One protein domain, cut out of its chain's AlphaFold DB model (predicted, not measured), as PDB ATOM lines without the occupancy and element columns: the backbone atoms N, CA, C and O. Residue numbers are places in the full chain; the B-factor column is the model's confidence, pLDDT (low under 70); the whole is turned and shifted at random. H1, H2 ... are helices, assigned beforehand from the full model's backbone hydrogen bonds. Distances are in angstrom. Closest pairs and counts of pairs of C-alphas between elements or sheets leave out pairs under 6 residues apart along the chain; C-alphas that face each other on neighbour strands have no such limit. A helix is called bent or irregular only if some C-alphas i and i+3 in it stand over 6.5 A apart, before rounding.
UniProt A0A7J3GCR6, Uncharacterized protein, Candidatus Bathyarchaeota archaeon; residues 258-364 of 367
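Overview. This is residues 258 to 364 of the 367 residues of an uncharacterized protein of Candidatus Bathyarchaeota archaeon (UniProt A0A7J3GCR6). One long helix, H2, makes the axis of a rod; short H1 folds back at one end, H3 and H4 pack on one side and H5 on another. Loose, all helix, the printed part has 107 residues with five named helices, H1 to H5, a radius of gyration of the C-alphas of 17.7 A and spans of 61 by 28 by 24 A.

Along the chain. H1, residues 258 to 263, begins at C-alpha 258 (360.700, 304.093, 254.959). H2, residues 267 to 304, is 56.5 A long. H3, residues 310 to 326, is 25.0 A long and only just irregular: C-alphas 312 and 315 are 6.9 A apart. H4 is residues 332 to 340. H5, residues 352 to 362, ends at C-alpha 362 (371.736, 289.416, 254.887).

Arrangement. H1 and H2, a hairpin, only just touch, with 3 pairs of C-alphas within 8 A, the closest Leu 260 and Ile 273. H2, the hub, touches H4 with residues 282 to 290 alone, at a steep tilt of 55 degrees; the closest C-alphas, of Thr 286 and Ser 334, are 5.0 A apart. Every O i to N i+4 pair is within hydrogen-bond range in H1, H4 and H5, 31 of 34 in H2 and 10 of 13 in H3.

Size, cuts and confidence. The printed part has no cut. The link H4 to H5 is long. Residues 265, 267 to 268, 302 to 308 and 330 to 331 have pLDDT under 70.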
ATOM      1  N   GLU A 258     361.850 303.277 254.552       85.94
ATOM      2  CA  GLU A 258     360.700 304.093 254.959       85.94
ATOM      3  C   GLU A 258     360.850 304.602 256.395       85.94
ATOM      4  O   GLU A 258     360.597 305.776 256.670       85.94
ATOM      5  N   ILE A 259     361.363 303.757 257.291       84.19
ATOM      6  CA  ILE A 259     361.691 304.143 258.671       84.19
ATOM      7  C   ILE A 259     362.808 305.185 258.669       84.19
ATOM      8  O   ILE A 259     362.690 306.220 259.331       84.19
ATOM      9  N   LEU A 260     363.858 304.957 257.869       86.19
ATOM     10  CA  LEU A 260     364.943 305.923 257.709       86.19
ATOM     11  C   LEU A 260     364.410 307.270 257.203       86.19
ATOM     12  O   LEU A 260     364.803 308.324 257.700       86.19
ATOM     13  N   ARG A 261     363.458 307.260 256.260       86.19
ATOM     14  CA  ARG A 261     362.799 308.474 255.759       86.19
ATOM     15  C   ARG A 261     361.972 309.188 256.823       86.19
ATOM     16  O   ARG A 261     361.981 310.416 256.821       86.19
ATOM     17  N   LYS A 262     361.285 308.458 257.701       83.94
ATOM     18  CA  LYS A 262     360.392 309.034 258.715       83.94
ATOM     19  C   LYS A 262     361.142 309.664 259.891       83.94
ATOM     20  O   LYS A 262     360.783 310.759 260.306       83.94
ATOM     21  N   TYR A 263     362.162 308.993 260.426       80.12
ATOM     22  CA  TYR A 263     362.747 309.367 261.724       80.12
ATOM     23  C   TYR A 263     364.062 310.137 261.671       80.12
ATOM     24  O   TYR A 263     364.518 310.617 262.708       80.12
ATOM     25  N   PHE A 264     364.670 310.261 260.497       76.25
ATOM     26  CA  PHE A 264     365.920 310.994 260.320       76.25
ATOM     27  C   PHE A 264     365.664 312.225 259.445       76.25
ATOM     28  O   PHE A 264     364.771 312.205 258.601       76.25
ATOM     29  N   SER A 265     366.410 313.316 259.614       68.06
ATOM     30  CA  SER A 265     366.325 314.536 258.790       68.06
ATOM     31  C   SER A 265     367.729 315.118 258.557       68.06
ATOM     32  O   SER A 265     368.614 314.925 259.385       68.06
ATOM     33  N   GLY A 266     367.955 315.787 257.416       72.75
ATOM     34  CA  GLY A 266     369.232 316.445 257.077       72.75
ATOM     35  C   GLY A 266     370.065 315.757 255.982       72.75
ATOM     36  O   GLY A 266     369.721 314.685 255.506       72.75
ATOM     37  N   SER A 267     371.184 316.366 255.577       66.69
ATOM     38  CA  SER A 267     372.009 315.930 254.430       66.69
ATOM     39  C   SER A 267     372.733 314.589 254.628       66.69
ATOM     40  O   SER A 267     372.909 313.829 253.678       66.69
ATOM     41  N   VAL A 268     373.114 314.254 255.866       68.56
ATOM     42  CA  VAL A 268     373.741 312.962 256.214       68.56
ATOM     43  C   VAL A 268     372.778 311.792 255.953       68.56
ATOM     44  O   VAL A 268     373.191 310.720 255.511       68.56
ATOM     45  N   LYS A 269     371.472 312.023 256.138       73.56
ATOM     46  CA  LYS A 269     370.406 311.049 255.869       73.56
ATOM     47  C   LYS A 269     370.304 310.707 254.384       73.56
ATOM     48  O   LYS A 269     370.102 309.543 254.053       73.56
ATOM     49  N   ASP A 270     370.429 311.694 253.500       83.06
ATOM     50  CA  ASP A 270     370.236 311.473 252.065       83.06
ATOM     51  C   ASP A 270     371.328 310.563 251.492       83.06
ATOM     52  O   ASP A 270     371.032 309.669 250.697       83.06
ATOM     53  N   ASN A 271     372.568 310.714 251.972       88.50
ATOM     54  CA  ASN A 271     373.658 309.800 251.632       88.50
ATOM     55  C   ASN A 271     373.375 308.380 252.145       88.50
ATOM     56  O   ASN A 271     373.451 307.421 251.381       88.50
ATOM     57  N   LEU A 272     372.970 308.233 253.408       89.38
ATOM     58  CA  LEU A 272     372.668 306.918 253.969       89.38
ATOM     59  C   LEU A 272     371.511 306.217 253.241       89.38
ATOM     60  O   LEU A 272     371.620 305.046 252.885       89.38
ATOM     61  N   ILE A 273     370.400 306.919 253.005       91.50
ATOM     62  CA  ILE A 273     369.242 306.366 252.285       91.50
ATOM     63  C   ILE A 273     369.652 305.928 250.887       91.50
ATOM     64  O   ILE A 273     369.215 304.873 250.425       91.50
ATOM     65  N   ARG A 274     370.494 306.721 250.221       92.88
ATOM     66  CA  ARG A 274     371.045 306.365 248.921       92.88
ATOM     67  C   ARG A 274     371.868 305.079 249.006       92.88
ATOM     68  O   ARG A 274     371.586 304.169 248.236       92.88
ATOM     69  N   GLN A 275     372.783 304.958 249.967       93.94
ATOM     70  CA  GLN A 275     373.586 303.742 250.156       93.94
ATOM     71  C   GLN A 275     372.718 302.506 250.429       93.94
ATOM     72  O   GLN A 275     372.895 301.474 249.782       93.94
ATOM     73  N   VAL A 276     371.735 302.613 251.333       95.00
ATOM     74  CA  VAL A 276     370.778 301.528 251.625       95.00
ATOM     75  C   VAL A 276     369.981 301.156 250.372       95.00
ATOM     76  O   VAL A 276     369.801 299.978 250.069       95.00
ATOM     77  N   SER A 277     369.518 302.145 249.608       95.19
ATOM     78  CA  SER A 277     368.774 301.902 248.372       95.19
ATOM     79  C   SER A 277     369.632 301.234 247.300       95.19
ATOM     80  O   SER A 277     369.139 300.348 246.603       95.19
ATOM     81  N   GLU A 278     370.889 301.645 247.149       95.00
ATOM     82  CA  GLU A 278     371.825 301.087 246.172       95.00
ATOM     83  C   GLU A 278     372.123 299.617 246.487       95.00
ATOM     84  O   GLU A 278     371.917 298.760 245.622       95.00
ATOM     85  N   ILE A 279     372.494 299.295 247.733       95.81
ATOM     86  CA  ILE A 279     372.793 297.909 248.119       95.81
ATOM     87  C   ILE A 279     371.554 297.011 248.017       95.81
ATOM     88  O   ILE A 279     371.616 295.928 247.432       95.81
ATOM     89  N   GLN A 280     370.391 297.470 248.492       95.94
ATOM     90  CA  GLN A 280     369.155 296.693 248.388       95.94
ATOM     91  C   GLN A 280     368.742 296.471 246.936       95.94
ATOM     92  O   GLN A 280     368.235 295.401 246.603       95.94
ATOM     93  N   HIS A 281     368.954 297.452 246.059       95.19
ATOM     94  CA  HIS A 281     368.667 297.306 244.636       95.19
ATOM     95  C   HIS A 281     369.574 296.254 243.980       95.19
ATOM     96  O   HIS A 281     369.075 295.418 243.226       95.19
ATOM     97  N   VAL A 282     370.875 296.237 244.296       94.69
ATOM     98  CA  VAL A 282     371.815 295.210 243.806       94.69
ATOM     99  C   VAL A 282     371.390 293.810 244.258       94.69
ATOM    100  O   VAL A 282     371.281 292.897 243.435       94.69
ATOM    101  N   LEU A 283     371.072 293.649 245.543       96.50
ATOM    102  CA  LEU A 283     370.657 292.370 246.122       96.50
ATOM    103  C   LEU A 283     369.316 291.875 245.546       96.50
ATOM    104  O   LEU A 283     369.206 290.716 245.144       96.50
ATOM    105  N   LYS A 284     368.318 292.761 245.414       95.94
ATOM    106  CA  LYS A 284     367.017 292.444 244.792       95.94
ATOM    107  C   LYS A 284     367.165 292.043 243.327       95.94
ATOM    108  O   LYS A 284     366.565 291.058 242.906       95.94
ATOM    109  N   ASN A 285     367.975 292.771 242.557       95.31
ATOM    110  CA  ASN A 285     368.222 292.440 241.153       95.31
ATOM    111  C   ASN A 285     368.943 291.105 240.999       95.31
ATOM    112  O   ASN A 285     368.625 290.352 240.084       95.31
ATOM    113  N   THR A 286     369.870 290.793 241.902       96.00
ATOM    114  CA  THR A 286     370.568 289.507 241.913       96.00
ATOM    115  C   THR A 286     369.602 288.360 242.189       96.00
ATOM    116  O   THR A 286     369.548 287.415 241.406       96.00
ATOM    117  N   ARG A 287     368.758 288.465 243.225       96.44
ATOM    118  CA  ARG A 287     367.709 287.464 243.500       96.44
ATOM    119  C   ARG A 287     366.737 287.304 242.336       96.44
ATOM    120  O   ARG A 287     366.398 286.186 241.954       96.44
ATOM    121  N   HIS A 288     366.314 288.419 241.741       96.00
ATOM    122  CA  HIS A 288     365.446 288.396 240.571       96.00
ATOM    123  C   HIS A 288     366.109 287.678 239.391       96.00
ATOM    124  O   HIS A 288     365.485 286.800 238.806       96.00
ATOM    125  N   ALA A 289     367.381 287.973 239.102       96.38
ATOM    126  CA  ALA A 289     368.141 287.306 238.049       96.38
ATOM    127  C   ALA A 289     368.291 285.797 238.309       96.38
ATOM    128  O   ALA A 289     368.122 285.014 237.379       96.38
ATOM    129  N   ILE A 290     368.541 285.368 239.556       96.75
ATOM    130  CA  ILE A 290     368.579 283.940 239.929       96.75
ATOM    131  C   ILE A 290     367.238 283.270 239.608       96.75
ATOM    132  O   ILE A 290     367.208 282.234 238.940       96.75
ATOM    133  N   SER A 291     366.134 283.867 240.065       96.00
ATOM    134  CA  SER A 291     364.785 283.334 239.850       96.00
ATOM    135  C   SER A 291     364.434 283.264 238.363       96.00
ATOM    136  O   SER A 291     364.002 282.220 237.877       96.00
ATOM    137  N   GLU A 292     364.692 284.342 237.617       95.88
ATOM    138  CA  GLU A 292     364.416 284.440 236.182       95.88
ATOM    139  C   GLU A 292     365.219 283.405 235.384       95.88
ATOM    140  O   GLU A 292     364.653 282.688 234.559       95.88
ATOM    141  N   VAL A 293     366.517 283.260 235.672       95.00
ATOM    142  CA  VAL A 293     367.399 282.277 235.025       95.00
ATOM    143  C   VAL A 293     366.924 280.846 235.289       95.00
ATOM    144  O   VAL A 293     366.808 280.054 234.350       95.00
ATOM    145  N   LEU A 294     366.609 280.508 236.544       93.81
ATOM    146  CA  LEU A 294     366.134 279.171 236.909       93.81
ATOM    147  C   LEU A 294     364.757 278.870 236.312       93.81
ATOM    148  O   LEU A 294     364.540 277.772 235.797       93.81
ATOM    149  N   GLN A 295     363.830 279.828 236.347       93.56
ATOM    150  CA  GLN A 295     362.494 279.668 235.777       93.56
ATOM    151  C   GLN A 295     362.559 279.522 234.255       93.56
ATOM    152  O   GLN A 295     361.895 278.647 233.698       93.56
ATOM    153  N   ALA A 296     363.385 280.325 233.583       92.88
ATOM    154  CA  ALA A 296     363.591 280.224 232.146       92.88
ATOM    155  C   ALA A 296     364.148 278.847 231.769       92.88
ATOM    156  O   ALA A 296     363.568 278.178 230.913       92.88
ATOM    157  N   ALA A 297     365.197 278.387 232.458       91.44
ATOM    158  CA  ALA A 297     365.777 277.067 232.238       91.44
ATOM    159  C   ALA A 297     364.746 275.945 232.442       91.44
ATOM    160  O   ALA A 297     364.570 275.107 231.559       91.44
ATOM    161  N   LYS A 298     363.994 275.971 233.553       89.38
ATOM    162  CA  LYS A 298     362.940 274.981 233.832       89.38
ATOM    163  C   LYS A 298     361.828 275.010 232.772       89.38
ATOM    164  O   LYS A 298     361.424 273.953 232.301       89.38
ATOM    165  N   SER A 299     361.392 276.193 232.327       89.12
ATOM    166  CA  SER A 299     360.327 276.348 231.315       89.12
ATOM    167  C   SER A 299     360.708 275.849 229.915       89.12
ATOM    168  O   SER A 299     359.843 275.459 229.130       89.12
ATOM    169  N   MET A 300     362.003 275.863 229.586       85.81
ATOM    170  CA  MET A 300     362.510 275.281 228.342       85.81
ATOM    171  C   MET A 300     362.473 273.751 228.385       85.81
ATOM    172  O   MET A 300     362.340 273.123 227.338       85.81
ATOM    173  N   ILE A 301     362.548 273.164 229.583       81.94
ATOM    174  CA  ILE A 301     362.606 271.716 229.786       81.94
ATOM    175  C   ILE A 301     361.225 271.090 229.979       81.94
ATOM    176  O   ILE A 301     360.996 270.000 229.470       81.94
ATOM    177  N   THR A 302     360.272 271.756 230.638       67.81
ATOM    178  CA  THR A 302     358.890 271.241 230.765       67.81
ATOM    179  C   THR A 302     358.186 271.070 229.418       67.81
ATOM    180  O   THR A 302     357.236 270.313 229.296       67.81
ATOM    181  N   LYS A 303     358.694 271.669 228.338       59.75
ATOM    182  CA  LYS A 303     358.231 271.353 226.974       59.75
ATOM    183  C   LYS A 303     358.745 270.003 226.438       59.75
ATOM    184  O   LYS A 303     358.375 269.616 225.336       59.75
ATOM    185  N   ALA A 304     359.589 269.303 227.196       57.31
ATOM    186  CA  ALA A 304     360.275 268.059 226.845       57.31
ATOM    187  C   ALA A 304     360.040 266.940 227.890       57.31
ATOM    188  O   ALA A 304     360.911 266.095 228.093       57.31
ATOM    189  N   GLU A 305     358.865 266.931 228.538       52.56
ATOM    190  CA  GLU A 305     358.450 266.125 229.713       52.56
ATOM    191  C   GLU A 305     358.703 264.598 229.679       52.56
ATOM    192  O   GLU A 305     358.549 263.935 230.700       52.56
ATOM    193  N   ASN A 306     359.166 264.023 228.569       58.16
ATOM    194  CA  ASN A 306     359.411 262.582 228.431       58.16
ATOM    195  C   ASN A 306     360.894 262.162 228.484       58.16
ATOM    196  O   ASN A 306     361.205 260.991 228.255       58.16
ATOM    197  N   VAL A 307     361.833 263.070 228.773       61.56
ATOM    198  CA  VAL A 307     363.273 262.750 228.757       61.56
ATOM    199  C   VAL A 307     363.800 262.474 230.168       61.56
ATOM    200  O   VAL A 307     363.977 263.389 230.966       61.56
ATOM    201  N   LYS A 308     364.115 261.210 230.482       67.00
ATOM    202  CA  LYS A 308     364.859 260.855 231.708       67.00
ATOM    203  C   LYS A 308     366.209 261.585 231.747       67.00
ATOM    204  O   LYS A 308     366.954 261.547 230.770       67.00
ATOM    205  N   GLY A 309     366.554 262.181 232.891       70.38
ATOM    206  CA  GLY A 309     367.834 262.872 233.095       70.38
ATOM    207  C   GLY A 309     367.851 264.326 232.619       70.38
ATOM    208  O   GLY A 309     368.932 264.893 232.432       70.38
ATOM    209  N   TYR A 310     366.678 264.931 232.408       73.50
ATOM    210  CA  TYR A 310     366.551 266.314 231.960       73.50
ATOM    211  C   TYR A 310     367.150 267.329 232.944       73.50
ATOM    212  O   TYR A 310     367.540 268.429 232.549       73.50
ATOM    213  N   GLU A 311     367.259 266.958 234.220       72.81
ATOM    214  CA  GLU A 311     367.815 267.778 235.294       72.81
ATOM    215  C   GLU A 311     369.257 268.200 234.979       72.81
ATOM    216  O   GLU A 311     369.694 269.286 235.357       72.81
ATOM    217  N   ARG A 312     369.976 267.386 234.189       79.31
ATOM    218  CA  ARG A 312     371.338 267.680 233.717       79.31
ATOM    219  C   ARG A 312     371.406 268.883 232.770       79.31
ATOM    220  O   ARG A 312     372.472 269.476 232.639       79.31
ATOM    221  N   TYR A 313     370.299 269.267 232.134       85.06
ATOM    222  CA  TYR A 313     370.253 270.397 231.197       85.06
ATOM    223  C   TYR A 313     369.839 271.720 231.846       85.06
ATOM    224  O   TYR A 313     369.982 272.764 231.209       85.06
ATOM    225  N   VAL A 314     369.381 271.715 233.105       88.50
ATOM    226  CA  VAL A 314     368.953 272.940 233.804       88.50
ATOM    227  C   VAL A 314     370.089 273.964 233.849       88.50
ATOM    228  O   VAL A 314     369.883 275.117 233.478       88.50
ATOM    229  N   PHE A 315     371.300 273.552 234.228       90.88
ATOM    230  CA  PHE A 315     372.436 274.470 234.380       90.88
ATOM    231  C   PHE A 315     373.023 274.974 233.058       90.88
ATOM    232  O   PHE A 315     373.223 276.183 232.946       90.88
ATOM    233  N   PRO A 316     373.218 274.142 232.015       91.25
ATOM    234  CA  PRO A 316     373.578 274.641 230.688       91.25
ATOM    235  C   PRO A 316     372.580 275.653 230.131       91.25
ATOM    236  O   PRO A 316     372.975 276.692 229.604       91.25
ATOM    237  N   LEU A 317     371.278 275.385 230.272       92.19
ATOM    238  CA  LEU A 317     370.242 276.303 229.803       92.19
ATOM    239  C   LEU A 317     370.226 277.594 230.623       92.19
ATOM    240  O   LEU A 317     370.129 278.674 230.044       92.19
ATOM    241  N   ALA A 318     370.391 277.495 231.943       93.44
ATOM    242  CA  ALA A 318     370.555 278.646 232.824       93.44
ATOM    243  C   ALA A 318     371.773 279.497 232.423       93.44
ATOM    244  O   ALA A 318     371.664 280.718 232.320       93.44
ATOM    245  N   TYR A 319     372.906 278.863 232.113       94.44
ATOM    246  CA  TYR A 319     374.129 279.535 231.675       94.44
ATOM    247  C   TYR A 319     373.932 280.264 230.343       94.44
ATOM    248  O   TYR A 319     374.261 281.445 230.218       94.44
ATOM    249  N   ILE A 320     373.349 279.584 229.349       94.06
ATOM    250  CA  ILE A 320     373.038 280.175 228.041       94.06
ATOM    251  C   ILE A 320     372.075 281.351 228.213       94.06
ATOM    252  O   ILE A 320     372.272 282.406 227.610       94.06
ATOM    253  N   TYR A 321     371.045 281.191 229.043       94.50
ATOM    254  CA  TYR A 321     370.087 282.252 229.319       94.50
ATOM    255  C   TYR A 321     370.762 283.463 229.973       94.50
ATOM    256  O   TYR A 321     370.592 284.580 229.485       94.50
ATOM    257  N   ALA A 322     371.590 283.251 231.000       94.12
ATOM    258  CA  ALA A 322     372.357 284.315 231.639       94.12
ATOM    259  C   ALA A 322     373.254 285.048 230.626       94.12
ATOM    260  O   ALA A 322     373.204 286.273 230.542       94.12
ATOM    261  N   CYS A 323     373.985 284.321 229.770       93.81
ATOM    262  CA  CYS A 323     374.804 284.918 228.708       93.81
ATOM    263  C   CYS A 323     373.977 285.767 227.731       93.81
ATOM    264  O   CYS A 323     374.394 286.858 227.340       93.81
ATOM    265  N   ARG A 324     372.779 285.301 227.358       94.06
ATOM    266  CA  ARG A 324     371.864 286.067 226.500       94.06
ATOM    267  C   ARG A 324     371.378 287.348 227.171       94.06
ATOM    268  O   ARG A 324     371.211 288.343 226.470       94.06
ATOM    269  N   GLN A 325     371.143 287.334 228.482       94.31
ATOM    270  CA  GLN A 325     370.714 288.530 229.208       94.31
ATOM    271  C   GLN A 325     371.846 289.543 229.393       94.31
ATOM    272  O   GLN A 325     371.609 290.737 229.209       94.31
ATOM    273  N   ILE A 326     373.081 289.081 229.630       93.50
ATOM    274  CA  ILE A 326     374.283 289.938 229.658       93.50
ATOM    275  C   ILE A 326     374.418 290.717 228.341       93.50
ATOM    276  O   ILE A 326     374.644 291.922 228.357       93.50
ATOM    277  N   ALA A 327     374.193 290.063 227.197       91.56
ATOM    278  CA  ALA A 327     374.281 290.707 225.886       91.56
ATOM    279  C   ALA A 327     373.138 291.701 225.581       91.56
ATOM    280  O   ALA A 327     373.256 292.499 224.652       91.56
ATOM    281  N   ARG A 328     372.010 291.637 226.304       88.69
ATOM    282  CA  ARG A 328     370.780 292.391 225.985       88.69
ATOM    283  C   ARG A 328     370.476 293.541 226.942       88.69
ATOM    284  O   ARG A 328     369.854 294.513 226.519       88.69
ATOM    285  N   ILE A 329     370.828 293.428 228.224       84.31
ATOM    286  CA  ILE A 329     370.289 294.294 229.285       84.31
ATOM    287  C   ILE A 329     371.393 295.130 229.945       84.31
ATOM    288  O   ILE A 329     372.477 294.642 230.238       84.31
ATOM    289  N   LYS A 330     371.061 296.373 230.329       65.44
ATOM    290  CA  LYS A 330     371.875 297.242 231.209       65.44
ATOM    291  C   LYS A 330     372.185 296.661 232.612       65.44
ATOM    292  O   LYS A 330     372.972 297.254 233.335       65.44
ATOM    293  N   ARG A 331     371.586 295.532 233.023       67.56
ATOM    294  CA  ARG A 331     371.808 294.842 234.316       67.56
ATOM    295  C   ARG A 331     372.845 293.713 234.198       67.56
ATOM    296  O   ARG A 331     372.706 292.689 234.863       67.56
ATOM    297  N   ALA A 332     373.849 293.885 233.339       81.62
ATOM    298  CA  ALA A 332     374.856 292.867 233.047       81.62
ATOM    299  C   ALA A 332     375.479 292.277 234.326       81.62
ATOM    300  O   ALA A 332     375.503 291.061 234.470       81.62
ATOM    301  N   ASN A 333     375.818 293.115 235.310       90.06
ATOM    302  CA  ASN A 333     376.518 292.692 236.527       90.06
ATOM    303  C   ASN A 333     375.772 291.613 237.340       90.06
ATOM    304  O   ASN A 333     376.390 290.660 237.808       90.06
ATOM    305  N   SER A 334     374.444 291.718 237.507       93.19
ATOM    306  CA  SER A 334     373.677 290.697 238.248       93.19
ATOM    307  C   SER A 334     373.670 289.361 237.506       93.19
ATOM    308  O   SER A 334     373.802 288.313 238.128       93.19
ATOM    309  N   TYR A 335     373.561 289.388 236.178       94.75
ATOM    310  CA  TYR A 335     373.601 288.178 235.360       94.75
ATOM    311  C   TYR A 335     375.008 287.590 235.230       94.75
ATOM    312  O   TYR A 335     375.144 286.371 235.185       94.75
ATOM    313  N   GLU A 336     376.049 288.422 235.214       94.19
ATOM    314  CA  GLU A 336     377.449 287.993 235.293       94.19
ATOM    315  C   GLU A 336     377.729 287.280 236.611       94.19
ATOM    316  O   GLU A 336     378.320 286.198 236.616       94.19
ATOM    317  N   PHE A 337     377.235 287.831 237.723       94.56
ATOM    318  CA  PHE A 337     377.352 287.165 239.009       94.56
ATOM    319  C   PHE A 337     376.590 285.836 239.015       94.56
ATOM    320  O   PHE A 337     377.183 284.813 239.343       94.56
ATOM    321  N   VAL A 338     375.333 285.803 238.554       95.06
ATOM    322  CA  VAL A 338     374.552 284.556 238.438       95.06
ATOM    323  C   VAL A 338     375.253 283.516 237.568       95.06
ATOM    324  O   VAL A 338     375.333 282.354 237.956       95.06
ATOM    325  N   LYS A 339     375.819 283.928 236.431       95.00
ATOM    326  CA  LYS A 339     376.621 283.066 235.559       95.00
ATOM    327  C   LYS A 339     377.793 282.440 236.323       95.00
ATOM    328  O   LYS A 339     378.029 281.251 236.164       95.00
ATOM    329  N   SER A 340     378.479 283.206 237.174       94.25
ATOM    330  CA  SER A 340     379.609 282.708 237.976       94.25
ATOM    331  C   SER A 340     379.229 281.693 239.064       94.25
ATOM    332  O   SER A 340     380.109 281.031 239.608       94.25
ATOM    333  N   LEU A 341     377.938 281.568 239.395       94.25
ATOM    334  CA  LEU A 341     377.418 280.588 240.359       94.25
ATOM    335  C   LEU A 341     377.027 279.258 239.703       94.25
ATOM    336  O   LEU A 341     376.679 278.303 240.406       94.25
ATOM    337  N   ILE A 342     377.018 279.219 238.370       93.75
ATOM    338  CA  ILE A 342     376.717 278.026 237.590       93.75
ATOM    339  C   ILE A 342     378.039 277.295 237.340       93.75
ATOM    340  O   ILE A 342     378.973 277.911 236.832       93.75
ATOM    341  N   PRO A 343     378.141 276.006 237.691       89.06
ATOM    342  CA  PRO A 343     379.381 275.268 237.529       89.06
ATOM    343  C   PRO A 343     379.686 275.002 236.053       89.06
ATOM    344  O   PRO A 343     378.784 274.710 235.266       89.06
ATOM    345  N   ASP A 344     380.974 275.003 235.708       84.38
ATOM    346  CA  ASP A 344     381.443 274.627 234.368       84.38
ATOM    347  C   ASP A 344     381.226 273.130 234.082       84.38
ATOM    348  O   ASP A 344     381.030 272.717 232.939       84.38
ATOM    349  N   ASN A 345     381.240 272.302 235.132       84.62
ATOM    350  CA  ASN A 345     380.991 270.868 235.052       84.62
ATOM    351  C   ASN A 345     379.529 270.544 235.403       84.62
ATOM    352  O   ASN A 345     379.065 270.860 236.498       84.62
ATOM    353  N   LEU A 346     378.844 269.819 234.510       79.31
ATOM    354  CA  LEU A 346     377.463 269.336 234.675       79.31
ATOM    355  C   LEU A 346     377.240 268.512 235.952       79.31
ATOM    356  O   LEU A 346     376.111 268.409 236.440       79.31
ATOM    357  N   ASP A 347     378.296 267.888 236.472       83.81
ATOM    358  CA  ASP A 347     378.235 267.064 237.676       83.81
ATOM    359  C   ASP A 347     378.492 267.810 238.976       83.81
ATOM    360  O   ASP A 347     378.186 267.287 240.046       83.81
ATOM    361  N   SER A 348     378.958 269.054 238.896       87.88
ATOM    362  CA  SER A 348     379.141 269.887 240.079       87.88
ATOM    363  C   SER A 348     377.826 270.559 240.497       87.88
ATOM    364  O   SER A 348     376.974 270.841 239.650       87.88
ATOM    365  N   PRO A 349     377.620 270.800 241.802       91.44
ATOM    366  CA  PRO A 349     376.480 271.567 242.280       91.44
ATOM    367  C   PRO A 349     376.625 273.057 241.950       91.44
ATOM    368  O   PRO A 349     377.732 273.594 241.918       91.44
ATOM    369  N   SER A 350     375.498 273.739 241.752       93.88
ATOM    370  CA  SER A 350     375.445 275.203 241.694       93.88
ATOM    371  C   SER A 350     375.256 275.816 243.078       93.88
ATOM    372  O   SER A 350     374.723 275.179 243.985       93.88
ATOM    373  N   SER A 351     375.624 277.090 243.210       95.81
ATOM    374  CA  SER A 351     375.369 277.887 244.420       95.81
ATOM    375  C   SER A 351     374.176 278.837 244.270       95.81
ATOM    376  O   SER A 351     374.000 279.744 245.079       95.81
ATOM    377  N   LEU A 352     373.346 278.669 243.234       96.00
ATOM    378  CA  LEU A 352     372.247 279.594 242.929       96.00
ATOM    379  C   LEU A 352     371.246 279.705 244.082       96.00
ATOM    380  O   LEU A 352     370.849 280.803 244.471       96.00
ATOM    381  N   SER A 353     370.845 278.565 244.643       96.44
ATOM    382  CA  SER A 353     369.871 278.537 245.732       96.44
ATOM    383  C   SER A 353     370.495 278.943 247.070       96.44
ATOM    384  O   SER A 353     369.802 279.478 247.933       96.44
ATOM    385  N   ASP A 354     371.798 278.728 247.237       97.94
ATOM    386  CA  ASP A 354     372.543 279.175 248.415       97.94
ATOM    387  C   ASP A 354     372.648 280.698 248.444       97.94
ATOM    388  O   ASP A 354     372.346 281.319 249.459       97.94
ATOM    389  N   VAL A 355     372.976 281.319 247.308       98.00
ATOM    390  CA  VAL A 355     373.066 282.778 247.195       98.00
ATOM    391  C   VAL A 355     371.707 283.448 247.401       98.00
ATOM    392  O   VAL A 355     371.646 284.435 248.129       98.00
ATOM    393  N   ASP A 356     370.606 282.925 246.840       97.81
ATOM    394  CA  ASP A 356     369.271 283.497 247.102       97.81
ATOM    395  C   ASP A 356     368.943 283.501 248.605       97.81
ATOM    396  O   ASP A 356     368.535 284.530 249.150       97.81
ATOM    397  N   ARG A 357     369.198 282.385 249.301       97.81
ATOM    398  CA  ARG A 357     368.999 282.279 250.755       97.81
ATOM    399  C   ARG A 357     369.912 283.209 251.537       97.81
ATOM    400  O   ARG A 357     369.451 283.875 252.458       97.81
ATOM    401  N   LEU A 358     371.185 283.279 251.165       98.19
ATOM    402  CA  LEU A 358     372.159 284.124 251.840       98.19
ATOM    403  C   LEU A 358     371.790 285.606 251.706       98.19
ATOM    404  O   LEU A 358     371.849 286.339 252.689       98.19
ATOM    405  N   ILE A 359     371.298 286.032 250.536       98.25
ATOM    406  CA  ILE A 359     370.778 287.390 250.343       98.25
ATOM    407  C   ILE A 359     369.566 287.655 251.249       98.25
ATOM    408  O   ILE A 359     369.477 288.739 251.822       98.25
ATOM    409  N   LYS A 360     368.646 286.695 251.419       97.12
ATOM    410  CA  LYS A 360     367.507 286.846 252.349       97.12
ATOM    411  C   LYS A 360     367.961 286.985 253.807       97.12
ATOM    412  O   LYS A 360     367.411 287.810 254.539       97.12
ATOM    413  N   ILE A 361     368.967 286.208 254.218       98.12
ATOM    414  CA  ILE A 361     369.569 286.274 255.561       98.12
ATOM    415  C   ILE A 361     370.200 287.658 255.783       98.12
ATOM    416  O   ILE A 361     369.833 288.367 256.718       98.12
ATOM    417  N   ILE A 362     371.068 288.099 254.865       97.38
ATOM    418  CA  ILE A 362     371.736 289.416 254.887       97.38
ATOM    419  C   ILE A 362     370.726 290.576 254.820       97.38
ATOM    420  O   ILE A 362     370.896 291.620 255.450       97.38
ATOM    421  N   GLY A 363     369.637 290.397 254.074       95.00
ATOM    422  CA  GLY A 363     368.536 291.351 253.991       95.00
ATOM    423  C   GLY A 363     367.708 291.453 255.271       95.00
ATOM    424  O   GLY A 363     366.899 292.373 255.393       95.00
ATOM    425  N   GLY A 364     367.873 290.527 256.222       91.69
ATOM    426  CA  GLY A 364     367.223 290.559 257.528       91.69
ATOM    427  C   GLY A 364     365.694 290.635 257.467       91.69
ATOM    428  O   GLY A 364     365.104 291.203 258.375       91.69
TER     429      GLY A 364